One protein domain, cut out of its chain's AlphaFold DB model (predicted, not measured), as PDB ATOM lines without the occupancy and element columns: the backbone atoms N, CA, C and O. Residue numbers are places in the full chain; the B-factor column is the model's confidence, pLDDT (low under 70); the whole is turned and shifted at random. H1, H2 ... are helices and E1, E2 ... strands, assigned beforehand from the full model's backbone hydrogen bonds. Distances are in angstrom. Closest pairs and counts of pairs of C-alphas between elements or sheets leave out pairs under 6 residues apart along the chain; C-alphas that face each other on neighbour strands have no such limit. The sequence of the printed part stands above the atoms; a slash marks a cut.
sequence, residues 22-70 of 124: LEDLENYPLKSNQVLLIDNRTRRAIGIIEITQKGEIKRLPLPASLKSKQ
ATOM      1  N   LEU A  22     198.312 206.780 161.963       58.34
ATOM      2  CA  LEU A  22     197.513 207.119 160.775       58.34
ATOM      3  C   LEU A  22     198.356 207.697 159.626       58.34
ATOM      4  O   LEU A  22     197.850 207.863 158.519       58.34
ATOM      5  N   GLU A  23     199.628 207.986 159.891       61.00
ATOM      6  CA  GLU A  23     200.557 208.718 159.021       61.00
ATOM      7  C   GLU A  23     200.746 208.061 157.646       61.00
ATOM      8  O   GLU A  23     200.914 208.740 156.632       61.00
ATOM      9  N   ASP A  24     200.649 206.731 157.589       61.78
ATOM     10  CA  ASP A  24     200.718 205.967 156.342       61.78
ATOM     11  C   ASP A  24     199.483 206.157 155.447       61.78
ATOM     12  O   ASP A  24     199.549 205.936 154.236       61.78
ATOM     13  N   LEU A  25     198.342 206.513 156.041       64.38
ATOM     14  CA  LEU A  25     197.062 206.632 155.351       64.38
ATOM     15  C   LEU A  25     196.752 208.074 154.946       64.38
ATOM     16  O   LEU A  25     196.120 208.301 153.916       64.38
ATOM     17  N   GLU A  26     197.235 209.030 155.732       65.25
ATOM     18  CA  GLU A  26     197.051 210.466 155.519       65.25
ATOM     19  C   GLU A  26     197.824 210.983 154.293       65.25
ATOM     20  O   GLU A  26     197.375 211.900 153.615       65.25
ATOM     21  N   ASN A  27     198.933 210.325 153.935       68.31
ATOM     22  CA  ASN A  27     199.782 210.692 152.797       68.31
ATOM     23  C   ASN A  27     199.431 209.976 151.479       68.31
ATOM     24  O   ASN A  27     200.208 210.025 150.521       68.31
ATOM     25  N   TYR A  28     198.296 209.273 151.398       77.31
ATOM     26  CA  TYR A  28     197.926 208.591 150.156       77.31
ATOM     27  C   TYR A  28     197.559 209.621 149.065       77.31
ATOM     28  O   TYR A  28     196.640 210.415 149.274       77.31
ATOM     29  N   PRO A  29     198.224 209.620 147.890       82.00
ATOM     30  CA  PRO A  29     197.993 210.624 146.856       82.00
ATOM     31  C   PRO A  29     196.617 210.423 146.206       82.00
ATOM     32  O   PRO A  29     196.435 209.573 145.330       82.00
ATOM     33  N   LEU A  30     195.637 211.211 146.645       86.62
ATOM     34  CA  LEU A  30     194.294 211.273 146.070       86.62
ATOM     35  C   LEU A  30     194.205 212.418 145.061       86.62
ATOM     36  O   LEU A  30     194.856 213.453 145.198       86.62
ATOM     37  N   LYS A  31     193.357 212.246 144.046       89.56
ATOM     38  CA  LYS A  31     192.967 213.361 143.174       89.56
ATOM     39  C   LYS A  31     192.048 214.320 143.934       89.56
ATOM     40  O   LYS A  31     191.375 213.910 144.873       89.56
ATOM     41  N   SER A  32     191.937 215.566 143.472       90.00
ATOM     42  CA  SER A  32     191.056 216.578 144.085       90.00
ATOM     43  C   SER A  32     189.579 216.173 144.121       90.00
ATOM     44  O   SER A  32     188.831 216.612 144.986       90.00
ATOM     45  N   ASN A  33     189.160 215.321 143.187       90.25
ATOM     46  CA  ASN A  33     187.804 214.798 143.096       90.25
ATOM     47  C   ASN A  33     187.631 213.437 143.792       90.25
ATOM     48  O   ASN A  33     186.608 212.783 143.592       90.25
ATOM     49  N   GLN A  34     188.625 212.982 144.561       92.75
ATOM     50  CA  GLN A  34     188.615 211.697 145.252       92.75
ATOM     51  C   GLN A  34     188.709 211.869 146.768       92.75
ATOM     52  O   GLN A  34     189.440 212.714 147.274       92.75
ATOM     53  N   VAL A  35     187.991 211.020 147.499       90.19
ATOM     54  CA  VAL A  35     187.937 211.023 148.964       90.19
ATOM     55  C   VAL A  35     188.174 209.612 149.483       90.19
ATOM     56  O   VAL A  35     187.521 208.662 149.047       90.19
ATOM     57  N   LEU A  36     189.097 209.467 150.433       89.38
ATOM     58  CA  LEU A  36     189.355 208.208 151.126       89.38
ATOM     59  C   LEU A  36     188.424 208.067 152.333       89.38
ATOM     60  O   LEU A  36     188.330 208.950 153.178       89.38
ATOM     61  N   LEU A  37     187.751 206.925 152.423       87.62
ATOM     62  CA  LEU A  37     186.890 206.572 153.543       87.62
ATOM     63  C   LEU A  37     187.668 205.747 154.557       87.62
ATOM     64  O   LEU A  37     188.223 204.702 154.206       87.62
ATOM     65  N   ILE A  38     187.635 206.178 155.813       85.81
ATOM     66  CA  ILE A  38     188.330 205.533 156.925       85.81
ATOM     67  C   ILE A  38     187.298 205.123 157.976       85.81
ATOM     68  O   ILE A  38     186.481 205.934 158.407       85.81
ATOM     69  N   ASP A  39     187.335 203.862 158.402       82.75
ATOM     70  CA  ASP A  39     186.583 203.399 159.565       82.75
ATOM     71  C   ASP A  39     187.286 203.922 160.811       82.75
ATOM     72  O   ASP A  39     188.405 203.510 161.115       82.75
ATOM     73  N   ASN A  40     186.634 204.816 161.550       80.50
ATOM     74  CA  ASN A  40     187.225 205.413 162.740       80.50
ATOM     75  C   ASN A  40     187.457 204.390 163.868       80.50
ATOM     76  O   ASN A  40     188.383 204.543 164.658       80.50
ATOM     77  N   ARG A  41     186.661 203.314 163.930       80.25
ATOM     78  CA  ARG A  41     186.810 202.281 164.964       80.25
ATOM     79  C   ARG A  41     188.044 201.424 164.724       80.25
ATOM     80  O   ARG A  41     188.757 201.093 165.662       80.25
ATOM     81  N   THR A  42     188.265 201.026 163.475       79.06
ATOM     82  CA  THR A  42     189.377 200.134 163.113       79.06
ATOM     83  C   THR A  42     190.598 200.880 162.584       79.06
ATOM     84  O   THR A  42     191.641 200.258 162.396       79.06
ATOM     85  N   ARG A  43     190.474 202.194 162.347       77.38
ATOM     86  CA  ARG A  43     191.456 203.048 161.663       77.38
ATOM     87  C   ARG A  43     191.878 202.483 160.297       77.38
ATOM     88  O   ARG A  43     193.026 202.613 159.885       77.38
ATOM     89  N   ARG A  44     190.950 201.830 159.581       77.19
ATOM     90  CA  ARG A  44     191.203 201.168 158.284       77.19
ATOM     91  C   ARG A  44     190.549 201.909 157.132       77.19
ATOM     92  O   ARG A  44     189.421 202.374 157.254       77.19
ATOM     93  N   ALA A  45     191.206 201.911 155.976       84.25
ATOM     94  CA  ALA A  45     190.570 202.335 154.735       84.25
ATOM     95  C   ALA A  45     189.458 201.357 154.315       84.25
ATOM     96  O   ALA A  45     189.675 200.146 154.245       84.25
ATOM     97  N   ILE A  46     188.278 201.893 153.998       86.06
ATOM     98  CA  ILE A  46     187.082 201.138 153.583       86.06
ATOM     99  C   ILE A  46     186.814 201.276 152.078       86.06
ATOM    100  O   ILE A  46     186.310 200.359 151.420       86.06
ATOM    101  N   GLY A  47     187.063 202.463 151.532       87.94
ATOM    102  CA  GLY A  47     186.655 202.843 150.181       87.94
ATOM    103  C   GLY A  47     187.401 204.078 149.703       87.94
ATOM    104  O   GLY A  47     187.801 204.891 150.524       87.94
ATOM    105  N   ILE A  48     187.539 204.239 148.392       90.94
ATOM    106  CA  ILE A  48     187.768 205.555 147.793       90.94
ATOM    107  C   ILE A  48     186.493 205.905 147.031       90.94
ATOM    108  O   ILE A  48     185.918 205.054 146.349       90.94
ATOM    109  N   ILE A  49     186.025 207.135 147.181       93.88
ATOM    110  CA  ILE A  49     184.922 207.692 146.407       93.88
ATOM    111  C   ILE A  49     185.494 208.707 145.426       93.88
ATOM    112  O   ILE A  49     186.370 209.479 145.789       93.88
ATOM    113  N   GLU A  50     184.983 208.712 144.202       94.19
ATOM    114  CA  GLU A  50     185.273 209.709 143.179       94.19
ATOM    115  C   GLU A  50     183.996 210.462 142.797       94.19
ATOM    116  O   GLU A  50     182.973 209.846 142.491       94.19
ATOM    117  N   ILE A  51     184.068 211.792 142.781       93.69
ATOM    118  CA  ILE A  51     183.027 212.667 142.243       93.69
ATOM    119  C   ILE A  51     183.399 212.970 140.791       93.69
ATOM    120  O   ILE A  51     184.458 213.524 140.491       93.69
ATOM    121  N   THR A  52     182.551 212.555 139.859       91.81
ATOM    122  CA  THR A  52     182.766 212.810 138.432       91.81
ATOM    123  C   THR A  52     182.409 214.253 138.073       91.81
ATOM    124  O   THR A  52     181.652 214.914 138.779       91.81
ATOM    125  N   GLN A  53     182.873 214.733 136.917       90.81
ATOM    126  CA  GLN A  53     182.516 216.065 136.398       90.81
ATOM    127  C   GLN A  53     181.004 216.258 136.182       90.81
ATOM    128  O   GLN A  53     180.527 217.384 136.124       90.81
ATOM    129  N   LYS A  54     180.248 215.159 136.077       92.69
ATOM    130  CA  LYS A  54     178.786 215.160 135.940       92.69
ATOM    131  C   LYS A  54     178.055 215.179 137.290       92.69
ATOM    132  O   LYS A  54     176.832 215.122 137.310       92.69
ATOM    133  N   GLY A  55     178.786 215.199 138.407       89.88
ATOM    134  CA  GLY A  55     178.233 215.112 139.760       89.88
ATOM    135  C   GLY A  55     177.909 213.688 140.226       89.88
ATOM    136  O   GLY A  55     177.445 213.505 141.346       89.88
ATOM    137  N   GLU A  56     178.165 212.659 139.410       94.06
ATOM    138  CA  GLU A  56     177.963 211.268 139.829       94.06
ATOM    139  C   GLU A  56     179.028 210.843 140.841       94.06
ATOM    140  O   GLU A  56     180.211 211.148 140.669       94.06
ATOM    141  N   ILE A  57     178.612 210.063 141.838       92.75
ATOM    142  CA  ILE A  57     179.477 209.492 142.870       92.75
ATOM    143  C   ILE A  57     179.804 208.045 142.489       92.75
ATOM    144  O   ILE A  57     178.909 207.204 142.390       92.75
ATOM    145  N   LYS A  58     181.087 207.732 142.294       92.25
ATOM    146  CA  LYS A  58     181.567 206.381 141.971       92.25
ATOM    147  C   LYS A  58     182.447 205.844 143.088       92.25
ATOM    148  O   LYS A  58     183.327 206.536 143.587       92.25
ATOM    149  N   ARG A  59     182.233 204.584 143.473       91.44
ATOM    150  CA  ARG A  59     183.105 203.896 144.430       91.44
ATOM    151  C   ARG A  59     184.241 203.214 143.681       91.44
ATOM    152  O   ARG A  59     183.998 202.333 142.860       91.44
ATOM    153  N   LEU A  60     185.471 203.600 143.993       88.94
ATOM    154  CA  LEU A  60     186.678 202.997 143.448       88.94
ATOM    155  C   LEU A  60     187.143 201.822 144.322       88.94
ATOM    156  O   LEU A  60     186.967 201.837 145.550       88.94
ATOM    157  N   PRO A  61     187.739 200.785 143.709       85.12
ATOM    158  CA  PRO A  61     188.335 199.693 144.458       85.12
ATOM    159  C   PRO A  61     189.523 200.195 145.281       85.12
ATOM    160  O   PRO A  61     190.293 201.048 144.841       85.12
ATOM    161  N   LEU A  62     189.702 199.618 146.471       85.69
ATOM    162  CA  LEU A  62     190.883 199.910 147.275       85.69
ATOM    163  C   LEU A  62     192.148 199.350 146.613       85.69
ATOM    164  O   LEU A  62     192.156 198.161 146.257       85.69
ATOM    165  N   PRO A  63     193.226 200.145 146.522       80.50
ATOM    166  CA  PRO A  63     194.526 199.673 146.065       80.50
ATOM    167  C   PRO A  63     195.070 198.594 147.012       80.50
ATOM    168  O   PRO A  63     194.837 198.618 148.224       80.50
ATOM    169  N   ALA A  64     195.808 197.630 146.459       78.69
ATOM    170  CA  ALA A  64     196.334 196.494 147.217       78.69
ATOM    171  C   ALA A  64     197.288 196.914 148.353       78.69
ATOM    172  O   ALA A  64     197.306 196.266 149.398       78.69
ATOM    173  N   SER A  65     198.004 198.031 148.191       74.81
ATOM    174  CA  SER A  65     198.888 198.613 149.211       74.81
ATOM    175  C   SER A  65     198.155 198.979 150.507       74.81
ATOM    176  O   SER A  65     198.699 198.798 151.593       74.81
ATOM    177  N   LEU A  66     196.898 199.423 150.408       73.75
ATOM    178  CA  LEU A  66     196.051 199.749 151.561       73.75
ATOM    179  C   LEU A  66     195.342 198.519 152.146       73.75
ATOM    180  O   LEU A  66     194.837 198.564 153.266       73.75
ATOM    181  N   LYS A  67     195.305 197.404 151.405       69.75
ATOM    182  CA  LYS A  67     194.736 196.134 151.879       69.75
ATOM    183  C   LYS A  67     195.730 195.336 152.725       69.75
ATOM    184  O   LYS A  67     195.313 194.693 153.679       69.75
ATOM    185  N   SER A  68     197.025 195.373 152.403       56.62
ATOM    186  CA  SER A  68     198.036 194.506 153.029       56.62
ATOM    187  C   SER A  68     198.662 195.056 154.318       56.62
ATOM    188  O   SER A  68     199.093 194.262 155.151       56.62
ATOM    189  N   LYS A  69     198.652 196.379 154.559       57.06
ATOM    190  CA  LYS A  69     199.098 196.978 155.841       57.06
ATOM    191  C   LYS A  69     198.137 196.734 157.019       57.06
ATOM    192  O   LYS A  69     198.351 197.248 158.113       57.06
ATOM    193  N   GLN A  70     197.107 195.908 156.842       55.03
ATOM    194  CA  GLN A  70     196.180 195.498 157.896       55.03
ATOM    195  C   GLN A  70     196.832 194.475 158.841       55.03
ATOM    196  O   GLN A  70     196.424 193.317 158.906       55.03
TER     197      GLN A  70
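Overview. This is residues 22 to 70 of the 124 residues of an uncharacterized protein of Helicobacter sp. 11S03491-1 (UniProt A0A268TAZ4). Picture a slender antiparallel sheet, made of the hairpin E1 and E2 with the shorter E3 beside the far part of E2, and two very short helices, H1 and H2, gathered near the end of the sheet where E1 turns into E2. The turn between E2 and E3 makes the tip at the opposite end. The printed part has 49 residues, with two named helices and three named strands in the order H1, E1, E2, E3, H2; the sheet's order is E1, E2, E3, and the class is mixed, helices and strands. The whole is only just compact, close to loose, with a radius of gyration of the C-alphas of 11.3 A, and is elongated, spanning 34 by 19 by 18 A.

Along the chain. Begin with the longest strand, E2, residues 44 to 51: find C-alpha 44 at (191.203, 201.168, 158.284), and from there the strand runs 21.4 A to C-alpha 51 at (183.027, 212.667, 142.243). E1, residues 34 to 39, is 16.7 A long, and E3, residues 57 to 60, is 9.7 A long. Look for H1 at residues 23 to 26, 5.3 A long, starting at C-alpha 23 at (200.557, 208.718, 159.021). H2, residues 64 to 68, is 6.4 A long.

Arrangement. The three strands form a meander, each strand the antiparallel neighbour of the one before. E1 and E2 are a hairpin, with directions at 154 degrees; look at N 35 and O 49, 2.8 A apart, and N 37 and O 47, also 2.8 A. E2 and E3 are a hairpin at 136 degrees, where N 50 and O 58 are 2.8 A apart. E1 and E3 are the edge strands. H2 is on the sheet but only grazes it, with residues 66 to 67; its closest C-alphas to E2 are Leu 66 and Ala 45, 6.8 A apart. H1 is only just on the sheet, with 5 pairs of C-alphas within 10 A, and only grazes it with residues 25 to 26. H1 and H2 are close but not clearly touching, their closest C-alphas, Leu 25 and Leu 66, being 7.9 A apart. In H2 every O i to N i+4 pair is within hydrogen-bond range; H1 is too short for such a pair, and its 1 pair of O i and N i+3 is not within range.

Size, cuts and confidence. The two C-alphas farthest apart are those of Lys 54 and Gln 70, at 34.2 A. The printed part has no cut. The links E1 to E2, E2 to E3 and E3 to H2 are tight, H1 to E1 is short, and no link is long. The mean pLDDT of the printed part is 81.4; look for values under 70 in residues 22 to 27 and 67 to 70 of this model.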